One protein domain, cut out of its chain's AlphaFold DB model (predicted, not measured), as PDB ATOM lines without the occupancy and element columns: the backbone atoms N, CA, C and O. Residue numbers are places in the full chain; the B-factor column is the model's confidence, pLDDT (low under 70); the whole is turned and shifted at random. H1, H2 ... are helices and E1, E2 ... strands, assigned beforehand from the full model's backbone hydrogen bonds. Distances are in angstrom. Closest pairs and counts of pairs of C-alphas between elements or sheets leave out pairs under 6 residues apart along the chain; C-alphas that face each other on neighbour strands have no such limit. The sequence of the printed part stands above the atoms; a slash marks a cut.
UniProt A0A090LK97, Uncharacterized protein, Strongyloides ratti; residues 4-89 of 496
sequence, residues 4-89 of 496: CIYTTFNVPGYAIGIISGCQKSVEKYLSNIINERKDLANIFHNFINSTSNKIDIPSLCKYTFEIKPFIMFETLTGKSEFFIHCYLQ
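AT A GLANCE: This is residues 4 to 89 of the 496 residues of an uncharacterized protein of Strongyloides ratti (UniProt A0A090LK97). One twisted sheet of four long strands has its three helices over one face and the other face bare: H1 lies lengthwise over E2, H3 crosses over E4, and short H2 sits by the end of E3. Between H2 and H3 a narrow loop, residues 48 to 55, lies on the side of the helices away from the sheet. These are two layers, helices on one face of a sheet; the strands run in the order E2, E1, E4, E3, all antiparallel. The printed part has 86 residues, with three named helices and four named strands that follow along the chain as E1, E2, H1, H2, H3, E3, E4, and its class is mixed, helices and strands. It is compact and rounded, with a radius of gyration of the C-alphas of 11.9 A and spans of 35 by 27 by 22 A.

HOW THE PARTS SIT: E1, residues 4 to 11, and E2, residues 15 to 22, form an antiparallel hairpin, with N 7 and O 19 2.8 A apart, within hydrogen-bond range. E2 bends by 54 degrees at residue 18. H1, residues 23 to 36, is on the sheet over E2 at a height of 8.8 A and runs along the strands, at 1 degree to E2 on the local plane; its closest C-alpha pair with E2 is Ile 19 and Val 26, 6.7 A. H2, residues 38 to 43, and H1 only just touch, with 3 pairs of C-alphas within 8 A, and only at the corner; the closest are those of Asn 35 and Ala 41, 5.3 A. H3, residues 57 to 66, is on the same face as H1 at a height of 7.5 A; it lies over E4, residues 78 to 88, and runs across the strands at 84 degrees to E4 on the local plane. The closest C-alphas of H3 and E4 are those of Cys 61 and Cys 86, 5.9 A. H1 and H3 are close but not clearly touching, about perpendicular at 87 degrees, with the C-alphas of Glu 27 and Ile 57 the closest at 6.3 A. E3, residues 70 to 75, is an edge strand and forms a hairpin with E4, with N 80 and O 73 2.8 A apart. H2 is on the sheet too, its C-alpha of Asp 39 being 6.4 A from that of Thr 75, the closest pair with E3. E4 and E1 are antiparallel neighbours, with N 83 and O 8 2.8 A apart. In H1, H2 and H3 every O i to N i+4 pair is within hydrogen-bond range.

IN THESE COORDINATES: E1 begins at C-alpha 4, (231.204, 121.661, 167.558), and is 22.5 A long; E2 is 20.4 A and H1 19.7 A. H2 has 6 residues, H3 is 14.2 A and E3 15.6 A. E4, the longest strand, spans 33.4 A and ends at C-alpha 88, (227.328, 118.948, 171.056).

THE WHOLE: The C-alphas farthest apart are those of Leu 76 and Gln 89, 35.9 A. The printed part has no cut. The link from H2 to H3 is long, 13 residues, and in it residues 48 to 49 pair antiparallel with 54 to 55; the other links are tight. Mean pLDDT of the printed part is 92.7, and no printed residue is under 70.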
ATOM      1  N   CYS A   4     231.189 121.022 168.859       91.31
ATOM      2  CA  CYS A   4     231.204 121.661 167.558       91.31
ATOM      3  C   CYS A   4     230.899 123.149 167.737       91.31
ATOM      4  O   CYS A   4     230.151 123.543 168.631       91.31
ATOM      5  N   ILE A   5     231.500 123.974 166.891       94.00
ATOM      6  CA  ILE A   5     231.293 125.416 166.880       94.00
ATOM      7  C   ILE A   5     230.879 125.820 165.480       94.00
ATOM      8  O   ILE A   5     231.456 125.367 164.494       94.00
ATOM      9  N   TYR A   6     229.882 126.687 165.420       92.94
ATOM     10  CA  TYR A   6     229.558 127.507 164.273       92.94
ATOM     11  C   TYR A   6     229.903 128.945 164.644       92.94
ATOM     12  O   TYR A   6     229.410 129.457 165.647       92.94
ATOM     13  N   THR A   7     230.743 129.604 163.859       94.00
ATOM     14  CA  THR A   7     231.007 131.032 164.008       94.00
ATOM     15  C   THR A   7     230.940 131.719 162.661       94.00
ATOM     16  O   THR A   7     231.323 131.154 161.637       94.00
ATOM     17  N   THR A   8     230.429 132.939 162.658       95.12
ATOM     18  CA  THR A   8     230.465 133.814 161.494       95.12
ATOM     19  C   THR A   8     230.807 135.216 161.944       95.12
ATOM     20  O   THR A   8     230.432 135.639 163.040       95.12
ATOM     21  N   PHE A   9     231.575 135.913 161.124       95.69
ATOM     22  CA  PHE A   9     232.121 137.208 161.478       95.69
ATOM     23  C   PHE A   9     232.249 138.098 160.253       95.69
ATOM     24  O   PHE A   9     232.388 137.622 159.123       95.69
ATOM     25  N   ASN A  10     232.219 139.395 160.515       95.69
ATOM     26  CA  ASN A  10     232.499 140.449 159.565       95.69
ATOM     27  C   ASN A  10     233.398 141.477 160.253       95.69
ATOM     28  O   ASN A  10     232.927 142.251 161.085       95.69
ATOM     29  N   VAL A  11     234.688 141.449 159.921       96.12
ATOM     30  CA  VAL A  11     235.675 142.456 160.313       96.12
ATOM     31  C   VAL A  11     236.034 143.253 159.058       96.12
ATOM     32  O   VAL A  11     236.708 142.702 158.173       96.12
ATOM     33  N   PRO A  12     235.591 144.519 158.942       94.00
ATOM     34  CA  PRO A  12     235.787 145.311 157.736       94.00
ATOM     35  C   PRO A  12     237.252 145.356 157.292       94.00
ATOM     36  O   PRO A  12     238.160 145.553 158.096       94.00
ATOM     37  N   GLY A  13     237.473 145.139 155.994       89.56
ATOM     38  CA  GLY A  13     238.799 145.198 155.376       89.56
ATOM     39  C   GLY A  13     239.790 144.115 155.804       89.56
ATOM     40  O   GLY A  13     240.945 144.197 155.406       89.56
ATOM     41  N   TYR A  14     239.361 143.114 156.579       94.00
ATOM     42  CA  TYR A  14     240.235 142.038 157.033       94.00
ATOM     43  C   TYR A  14     239.662 140.648 156.754       94.00
ATOM     44  O   TYR A  14     240.192 139.918 155.919       94.00
ATOM     45  N   ALA A  15     238.574 140.272 157.431       93.31
ATOM     46  CA  ALA A  15     238.075 138.905 157.388       93.31
ATOM     47  C   ALA A  15     236.546 138.871 157.467       93.31
ATOM     48  O   ALA A  15     235.938 139.461 158.358       93.31
ATOM     49  N   ILE A  16     235.926 138.138 156.546       94.50
ATOM     50  CA  ILE A  16     234.483 137.909 156.500       94.50
ATOM     51  C   ILE A  16     234.229 136.444 156.155       94.50
ATOM     52  O   ILE A  16     234.845 135.906 155.232       94.50
ATOM     53  N   GLY A  17     233.351 135.770 156.892       94.56
ATOM     54  CA  GLY A  17     233.052 134.380 156.571       94.56
ATOM     55  C   GLY A  17     232.349 133.581 157.652       94.56
ATOM     56  O   GLY A  17     231.821 134.109 158.633       94.56
ATOM     57  N   ILE A  18     232.357 132.267 157.435       94.31
ATOM     58  CA  ILE A  18     231.764 131.249 158.300       94.31
ATOM     59  C   ILE A  18     232.819 130.172 158.548       94.31
ATOM     60  O   ILE A  18     233.438 129.669 157.610       94.31
ATOM     61  N   ILE A  19     232.990 129.783 159.807       93.62
ATOM     62  CA  ILE A  19     233.787 128.628 160.210       93.62
ATOM     63  C   ILE A  19     232.866 127.705 161.003       93.62
ATOM     64  O   ILE A  19     232.278 128.108 162.004       93.62
ATOM     65  N   SER A  20     232.748 126.451 160.568       91.31
ATOM     66  CA  SER A  20     232.016 125.427 161.307       91.31
ATOM     67  C   SER A  20     232.831 124.145 161.401       91.31
ATOM     68  O   SER A  20     233.416 123.697 160.416       91.31
ATOM     69  N   GLY A  21     232.910 123.561 162.596       92.62
ATOM     70  CA  GLY A  21     233.645 122.320 162.814       92.62
ATOM     71  C   GLY A  21     233.859 121.979 164.284       92.62
ATOM     72  O   GLY A  21     233.295 122.604 165.178       92.62
ATOM     73  N   CYS A  22     234.685 120.965 164.541       92.00
ATOM     74  CA  CYS A  22     235.076 120.576 165.895       92.00
ATOM     75  C   CYS A  22     235.965 121.637 166.559       92.00
ATOM     76  O   CYS A  22     236.748 122.315 165.886       92.00
ATOM     77  N   GLN A  23     235.911 121.695 167.891       92.94
ATOM     78  CA  GLN A  23     236.608 122.675 168.726       92.94
ATOM     79  C   GLN A  23     238.051 122.956 168.321       92.94
ATOM     80  O   GLN A  23     238.382 124.107 168.062       92.94
ATOM     81  N   LYS A  24     238.893 121.928 168.195       91.56
ATOM     82  CA  LYS A  24     240.320 122.103 167.867       91.56
ATOM     83  C   LYS A  24     240.554 122.762 166.503       91.56
ATOM     84  O   LYS A  24     241.504 123.523 166.336       91.56
ATOM     85  N   SER A  25     239.709 122.457 165.518       93.06
ATOM     86  CA  SER A  25     239.818 123.039 164.178       93.06
ATOM     87  C   SER A  25     239.407 124.505 164.198       93.06
ATOM     88  O   SER A  25     240.126 125.345 163.664       93.06
ATOM     89  N   VAL A  26     238.283 124.814 164.850       94.69
ATOM     90  CA  VAL A  26     237.789 126.191 164.964       94.69
ATOM     91  C   VAL A  26     238.745 127.047 165.791       94.69
ATOM     92  O   VAL A  26     239.086 128.137 165.354       94.69
ATOM     93  N   GLU A  27     239.259 126.530 166.909       95.94
ATOM     94  CA  GLU A  27     240.295 127.173 167.727       95.94
ATOM     95  C   GLU A  27     241.491 127.589 166.871       95.94
ATOM     96  O   GLU A  27     241.907 128.742 166.924       95.94
ATOM     97  N   LYS A  28     242.029 126.677 166.052       95.56
ATOM     98  CA  LYS A  28     243.187 126.966 165.200       95.56
ATOM     99  C   LYS A  28     242.906 128.110 164.225       95.56
ATOM    100  O   LYS A  28     243.689 129.052 164.165       95.56
ATOM    101  N   TYR A  29     241.821 128.025 163.455       95.94
ATOM    102  CA  TYR A  29     241.515 129.041 162.442       95.94
ATOM    103  C   TYR A  29     241.159 130.383 163.071       95.94
ATOM    104  O   TYR A  29     241.667 131.412 162.638       95.94
ATOM    105  N   LEU A  30     240.335 130.372 164.117       95.56
ATOM    106  CA  LEU A  30     239.914 131.593 164.779       95.56
ATOM    107  C   LEU A  30     241.081 132.264 165.514       95.56
ATOM    108  O   LEU A  30     241.208 133.480 165.442       95.56
ATOM    109  N   SER A  31     241.976 131.495 166.146       97.00
ATOM    110  CA  SER A  31     243.184 132.053 166.773       97.00
ATOM    111  C   SER A  31     244.088 132.714 165.744       97.00
ATOM    112  O   SER A  31     244.589 133.800 165.999       97.00
ATOM    113  N   ASN A  32     244.272 132.100 164.570       95.81
ATOM    114  CA  ASN A  32     245.041 132.726 163.496       95.81
ATOM    115  C   ASN A  32     244.413 134.062 163.084       95.81
ATOM    116  O   ASN A  32     245.113 135.064 163.053       95.81
ATOM    117  N   ILE A  33     243.094 134.088 162.864       95.06
ATOM    118  CA  ILE A  33     242.381 135.304 162.463       95.06
ATOM    119  C   ILE A  33     242.512 136.401 163.527       95.06
ATOM    120  O   ILE A  33     242.831 137.540 163.200       95.06
ATOM    121  N   ILE A  34     242.277 136.080 164.798       96.06
ATOM    122  CA  ILE A  34     242.298 137.078 165.875       96.06
ATOM    123  C   ILE A  34     243.718 137.576 166.149       96.06
ATOM    124  O   ILE A  34     243.906 138.769 166.359       96.06
ATOM    125  N   ASN A  35     244.720 136.699 166.119       95.94
ATOM    126  CA  ASN A  35     246.090 137.074 166.470       95.94
ATOM    127  C   ASN A  35     246.844 137.798 165.352       95.94
ATOM    128  O   ASN A  35     247.859 138.431 165.630       95.94
ATOM    129  N   GLU A  36     246.388 137.705 164.101       95.62
ATOM    130  CA  GLU A  36     247.000 138.441 162.987       95.62
ATOM    131  C   GLU A  36     246.795 139.957 163.125       95.62
ATOM    132  O   GLU A  36     247.608 140.733 162.628       95.62
ATOM    133  N   ARG A  37     245.746 140.389 163.843       95.56
ATOM    134  CA  ARG A  37     245.453 141.798 164.119       95.56
ATOM    135  C   ARG A  37     245.528 142.124 165.603       95.56
ATOM    136  O   ARG A  37     244.789 141.581 166.416       95.56
ATOM    137  N   LYS A  38     246.386 143.075 165.965       96.81
ATOM    138  CA  LYS A  38     246.629 143.467 167.360       96.81
ATOM    139  C   LYS A  38     245.410 144.085 168.031       96.81
ATOM    140  O   LYS A  38     245.168 143.816 169.203       96.81
ATOM    141  N   ASP A  39     244.629 144.872 167.298       96.19
ATOM    142  CA  ASP A  39     243.404 145.460 167.831       96.19
ATOM    143  C   ASP A  39     242.327 144.394 168.099       96.19
ATOM    144  O   ASP A  39     241.670 144.445 169.139       96.19
ATOM    145  N   LEU A  40     242.225 143.357 167.255       96.44
ATOM    146  CA  LEU A  40     241.388 142.181 167.531       96.44
ATOM    147  C   LEU A  40     241.897 141.379 168.730       96.44
ATOM    148  O   LEU A  40     241.116 141.061 169.626       96.44
ATOM    149  N   ALA A  41     243.193 141.071 168.781       96.81
ATOM    150  CA  ALA A  41     243.786 140.351 169.905       96.81
ATOM    151  C   ALA A  41     243.528 141.074 171.237       96.81
ATOM    152  O   ALA A  41     243.206 140.433 172.237       96.81
ATOM    153  N   ASN A  42     243.578 142.409 171.242       95.81
ATOM    154  CA  ASN A  42     243.238 143.217 172.408       95.81
ATOM    155  C   ASN A  42     241.753 143.108 172.793       95.81
ATOM    156  O   ASN A  42     241.437 142.979 173.969       95.81
ATOM    157  N   ILE A  43     240.821 143.103 171.839       94.75
ATOM    158  CA  ILE A  43     239.384 142.920 172.131       94.75
ATOM    159  C   ILE A  43     239.122 141.540 172.743       94.75
ATOM    160  O   ILE A  43     238.361 141.409 173.704       94.75
ATOM    161  N   PHE A  44     239.791 140.510 172.228       94.88
ATOM    162  CA  PHE A  44     239.624 139.124 172.660       94.88
ATOM    163  C   PHE A  44     240.594 138.694 173.768       94.88
ATOM    164  O   PHE A  44     240.631 137.508 174.089       94.88
ATOM    165  N   HIS A  45     241.338 139.611 174.396       95.75
ATOM    166  CA  HIS A  45     242.411 139.274 175.345       95.75
ATOM    167  C   HIS A  45     241.960 138.342 176.483       95.75
ATOM    168  O   HIS A  45     242.679 137.415 176.839       95.75
ATOM    169  N   ASN A  46     240.738 138.523 176.996       94.31
ATOM    170  CA  ASN A  46     240.163 137.682 178.055       94.31
ATOM    171  C   ASN A  46     239.870 136.240 177.619       94.31
ATOM    172  O   ASN A  46     239.659 135.367 178.458       94.31
ATOM    173  N   PHE A  47     239.841 135.992 176.314       95.25
ATOM    174  CA  PHE A  47     239.626 134.682 175.719       95.25
ATOM    175  C   PHE A  47     240.905 134.113 175.111       95.25
ATOM    176  O   PHE A  47     240.848 133.029 174.547       95.25
ATOM    177  N   ILE A  48     242.047 134.798 175.192       96.50
ATOM    178  CA  ILE A  48     243.320 134.295 174.672       96.50
ATOM    179  C   ILE A  48     244.121 133.694 175.825       96.50
ATOM    180  O   ILE A  48     244.437 134.347 176.817       96.50
ATOM    181  N   ASN A  49     244.488 132.424 175.688       95.44
ATOM    182  CA  ASN A  49     245.377 131.756 176.622       95.44
ATOM    183  C   ASN A  49     246.804 132.305 176.459       95.44
ATOM    184  O   ASN A  49     247.441 132.080 175.429       95.44
ATOM    185  N   SER A  50     247.320 132.977 177.490       91.94
ATOM    186  CA  SER A  50     248.621 133.662 177.460       91.94
ATOM    187  C   SER A  50     249.818 132.750 177.165       91.94
ATOM    188  O   SER A  50     250.802 133.206 176.592       91.94
ATOM    189  N   THR A  51     249.741 131.459 177.508       94.44
ATOM    190  CA  THR A  51     250.832 130.496 177.281       94.44
ATOM    191  C   THR A  51     250.862 129.981 175.844       94.44
ATOM    192  O   THR A  51     251.929 129.814 175.262       94.44
ATOM    193  N   SER A  52     249.695 129.678 175.271       95.44
ATOM    194  CA  SER A  52     249.595 129.070 173.935       95.44
ATOM    195  C   SER A  52     249.330 130.073 172.817       95.44
ATOM    196  O   SER A  52     249.463 129.712 171.648       95.44
ATOM    197  N   ASN A  53     248.950 131.303 173.173       94.31
ATOM    198  CA  ASN A  53     248.446 132.326 172.265       94.31
ATOM    199  C   ASN A  53     247.285 131.810 171.394       94.31
ATOM    200  O   ASN A  53     247.219 132.075 170.198       94.31
ATOM    201  N   LYS A  54     246.395 130.999 171.975       97.19
ATOM    202  CA  LYS A  54     245.201 130.463 171.306       97.19
ATOM    203  C   LYS A  54     243.943 130.876 172.044       97.19
ATOM    204  O   LYS A  54     243.973 131.084 173.255       97.19
ATOM    205  N   ILE A  55     242.840 130.949 171.313       95.38
ATOM    206  CA  ILE A  55     241.533 131.260 171.880       95.38
ATOM    207  C   ILE A  55     241.032 130.084 172.717       95.38
ATOM    208  O   ILE A  55     240.894 128.962 172.235       95.38
ATOM    209  N   ASP A  56     240.676 130.368 173.960       96.12
ATOM    210  CA  ASP A  56     239.953 129.477 174.850       96.12
ATOM    211  C   ASP A  56     238.479 129.399 174.423       96.12
ATOM    212  O   ASP A  56     237.604 130.131 174.896       96.12
ATOM    213  N   ILE A  57     238.213 128.501 173.471       94.00
ATOM    214  CA  ILE A  57     236.869 128.244 172.950       94.00
ATOM    215  C   ILE A  57     235.869 127.886 174.063       94.00
ATOM    216  O   ILE A  57     234.778 128.450 174.034       94.00
ATOM    217  N   PRO A  58     236.170 127.014 175.048       92.94
ATOM    218  CA  PRO A  58     235.285 126.791 176.192       92.94
ATOM    219  C   PRO A  58     234.845 128.077 176.901       92.94
ATOM    220  O   PRO A  58     233.647 128.262 177.135       92.94
ATOM    221  N   SER A  59     235.782 128.983 177.193       93.00
ATOM    222  CA  SER A  59     235.477 130.271 177.829       93.00
ATOM    223  C   SER A  59     234.630 131.174 176.929       93.00
ATOM    224  O   SER A  59     233.646 131.760 177.391       93.00
ATOM    225  N   LEU A  60     234.940 131.230 175.630       91.62
ATOM    226  CA  LEU A  60     234.165 131.998 174.650       91.62
ATOM    227  C   LEU A  60     232.737 131.445 174.476       91.62
ATOM    228  O   LEU A  60     231.770 132.206 174.479       91.62
ATOM    229  N   CYS A  61     232.580 130.119 174.402       90.62
ATOM    230  CA  CYS A  61     231.282 129.445 174.352       90.62
ATOM    231  C   CYS A  61     230.442 129.792 175.583       90.62
ATOM    232  O   CYS A  61     229.284 130.190 175.444       90.62
ATOM    233  N   LYS A  62     231.029 129.689 176.783       91.00
ATOM    234  CA  LYS A  62     230.350 130.020 178.041       91.00
ATOM    235  C   LYS A  62     229.834 131.461 178.036       91.00
ATOM    236  O   LYS A  62     228.658 131.680 178.313       91.00
ATOM    237  N   TYR A  63     230.676 132.415 177.638       87.81
ATOM    238  CA  TYR A  63     230.294 133.824 177.518       87.81
ATOM    239  C   TYR A  63     229.072 134.014 176.604       87.81
ATOM    240  O   TYR A  63     228.129 134.728 176.948       87.81
ATOM    241  N   THR A  64     229.042 133.331 175.459       83.19
ATOM    242  CA  THR A  64     227.942 133.477 174.491       83.19
ATOM    243  C   THR A  64     226.639 132.800 174.884       83.19
ATOM    244  O   THR A  64     225.576 133.284 174.498       83.19
ATOM    245  N   PHE A  65     226.700 131.728 175.677       82.50
ATOM    246  CA  PHE A  65     225.510 131.094 176.244       82.50
ATOM    247  C   PHE A  65     224.876 131.925 177.358       82.50
ATOM    248  O   PHE A  65     223.653 131.975 177.456       82.50
ATOM    249  N   GLU A  66     225.697 132.550 178.201       81.19
ATOM    250  CA  GLU A  66     225.227 133.238 179.407       81.19
ATOM    251  C   GLU A  66     224.827 134.697 179.148       81.19
ATOM    252  O   GLU A  66     223.963 135.221 179.848       81.19
ATOM    253  N   ILE A  67     225.446 135.366 178.166       76.56
ATOM    254  CA  ILE A  67     225.353 136.828 178.029       76.56
ATOM    255  C   ILE A  67     224.767 137.233 176.677       76.56
ATOM    256  O   ILE A  67     223.642 137.735 176.620       76.56
ATOM    257  N   LYS A  68     225.518 137.065 175.582       74.38
ATOM    258  CA  LYS A  68     225.090 137.475 174.235       74.38
ATOM    259  C   LYS A  68     225.733 136.592 173.156       74.38
ATOM    260  O   LYS A  68     226.957 136.581 173.055       74.38
ATOM    261  N   PRO A  69     224.945 135.926 172.292       76.25
ATOM    262  CA  PRO A  69     225.484 135.141 171.177       76.25
ATOM    263  C   PRO A  69     226.011 136.011 170.023       76.25
ATOM    264  O   PRO A  69     226.762 135.530 169.179       76.25
ATOM    265  N   PHE A  70     225.630 137.292 170.004       84.06
ATOM    266  CA  PHE A  70     226.140 138.314 169.094       84.06
ATOM    267  C   PHE A  70     227.033 139.293 169.846       84.06
ATOM    268  O   PHE A  70     226.592 139.942 170.800       84.06
ATOM    269  N   ILE A  71     228.266 139.434 169.375       87.44
ATOM    270  CA  ILE A  71     229.244 140.393 169.871       87.44
ATOM    271  C   ILE A  71     229.427 141.452 168.785       87.44
ATOM    272  O   ILE A  71     229.842 141.151 167.668       87.44
ATOM    273  N   MET A  72     229.089 142.691 169.130       90.94
ATOM    274  CA  MET A  72     229.381 143.869 168.319       90.94
ATOM    275  C   MET A  72     230.544 144.591 168.982       90.94
ATOM    276  O   MET A  72     230.476 144.861 170.184       90.94
ATOM    277  N   PHE A  73     231.585 144.899 168.224       92.94
ATOM    278  CA  PHE A  73     232.751 145.612 168.734       92.94
ATOM    279  C   PHE A  73     233.308 146.560 167.679       92.94
ATOM    280  O   PHE A  73     233.150 146.336 166.480       92.94
ATOM    281  N   GLU A  74     233.948 147.627 168.140       93.44
ATOM    282  CA  GLU A  74     234.664 148.551 167.269       93.44
ATOM    283  C   GLU A  74     236.095 148.052 167.070       93.44
ATOM    284  O   GLU A  74     236.737 147.573 168.003       93.44
ATOM    285  N   THR A  75     236.568 148.137 165.834       95.62
ATOM    286  CA  THR A  75     237.962 147.883 165.454       95.62
ATOM    287  C   THR A  75     238.515 149.139 164.806       95.62
ATOM    288  O   THR A  75     237.736 150.002 164.398       95.62
ATOM    289  N   LEU A  76     239.829 149.215 164.585       95.69
ATOM    290  CA  LEU A  76     240.406 150.351 163.851       95.69
ATOM    291  C   LEU A  76     239.797 150.520 162.453       95.69
ATOM    292  O   LEU A  76     239.789 151.597 161.880       95.69
ATOM    293  N   THR A  77     239.257 149.447 161.900       95.81
ATOM    294  CA  THR A  77     238.684 149.396 160.557       95.81
ATOM    295  C   THR A  77     237.168 149.610 160.530       95.81
ATOM    296  O   THR A  77     236.549 149.488 159.476       95.81
ATOM    297  N   GLY A  78     236.573 149.911 161.685       94.00
ATOM    298  CA  GLY A  78     235.147 150.136 161.873       94.00
ATOM    299  C   GLY A  78     234.435 149.005 162.611       94.00
ATOM    300  O   GLY A  78     235.037 148.041 163.104       94.00
ATOM    301  N   LYS A  79     233.112 149.138 162.671       95.69
ATOM    302  CA  LYS A  79     232.241 148.249 163.429       95.69
ATOM    303  C   LYS A  79     232.268 146.828 162.882       95.69
ATOM    304  O   LYS A  79     232.023 146.598 161.698       95.69
ATOM    305  N   SER A  80     232.534 145.881 163.769       95.25
ATOM    306  CA  SER A  80     232.634 144.461 163.462       95.25
ATOM    307  C   SER A  80     231.532 143.665 164.141       95.25
ATOM    308  O   SER A  80     231.056 144.007 165.230       95.25
ATOM    309  N   GLU A  81     231.143 142.579 163.483       94.56
ATOM    310  CA  GLU A  81     230.098 141.676 163.952       94.56
ATOM    311  C   GLU A  81     230.670 140.276 164.111       94.56
ATOM    312  O   GLU A  81     231.349 139.764 163.220       94.56
ATOM    313  N   PHE A  82     230.380 139.644 165.241       93.81
ATOM    314  CA  PHE A  82     230.823 138.292 165.539       93.81
ATOM    315  C   PHE A  82     229.686 137.499 166.170       93.81
ATOM    316  O   PHE A  82     229.100 137.903 167.175       93.81
ATOM    317  N   PHE A  83     229.389 136.348 165.587       92.31
ATOM    318  CA  PHE A  83     228.432 135.389 166.109       92.31
ATOM    319  C   PHE A  83     229.128 134.056 166.342       92.31
ATOM    320  O   PHE A  83     229.904 133.588 165.504       92.31
ATOM    321  N   ILE A  84     228.815 133.418 167.463       92.12
ATOM    322  CA  ILE A  84     229.291 132.074 167.774       92.12
ATOM    323  C   ILE A  84     228.180 131.270 168.445       92.12
ATOM    324  O   ILE A  84     227.442 131.754 169.299       92.12
ATOM    325  N   HIS A  85     228.068 130.014 168.032       90.94
ATOM    326  CA  HIS A  85     227.174 129.030 168.605       90.94
ATOM    327  C   HIS A  85     227.938 127.729 168.818       90.94
ATOM    328  O   HIS A  85     228.511 127.171 167.878       90.94
ATOM    329  N   CYS A  86     227.938 127.241 170.053       91.44
ATOM    330  CA  CYS A  86     228.569 125.980 170.412       91.44
ATOM    331  C   CYS A  86     227.488 124.920 170.619       91.44
ATOM    332  O   CYS A  86     226.441 125.195 171.194       91.44
ATOM    333  N   TYR A  87     227.717 123.707 170.134       89.62
ATOM    334  CA  TYR A  87     226.751 122.616 170.203       89.62
ATOM    335  C   TYR A  87     227.470 121.281 170.375       89.62
ATOM    336  O   TYR A  87     228.659 121.144 170.082       89.62
ATOM    337  N   LEU A  88     226.760 120.282 170.898       88.56
ATOM    338  CA  LEU A  88     227.328 118.948 171.056       88.56
ATOM    339  C   LEU A  88     227.550 118.303 169.688       88.56
ATOM    340  O   LEU A  88     226.753 118.469 168.763       88.56
ATOM    341  N   GLN A  89     228.624 117.524 169.579       84.44
ATOM    342  CA  GLN A  89     228.869 116.692 168.410       84.44
ATOM    343  C   GLN A  89     227.653 115.793 168.120       84.44
ATOM    344  O   GLN A  89     226.990 115.313 169.039       84.44
TER     345      GLN A  89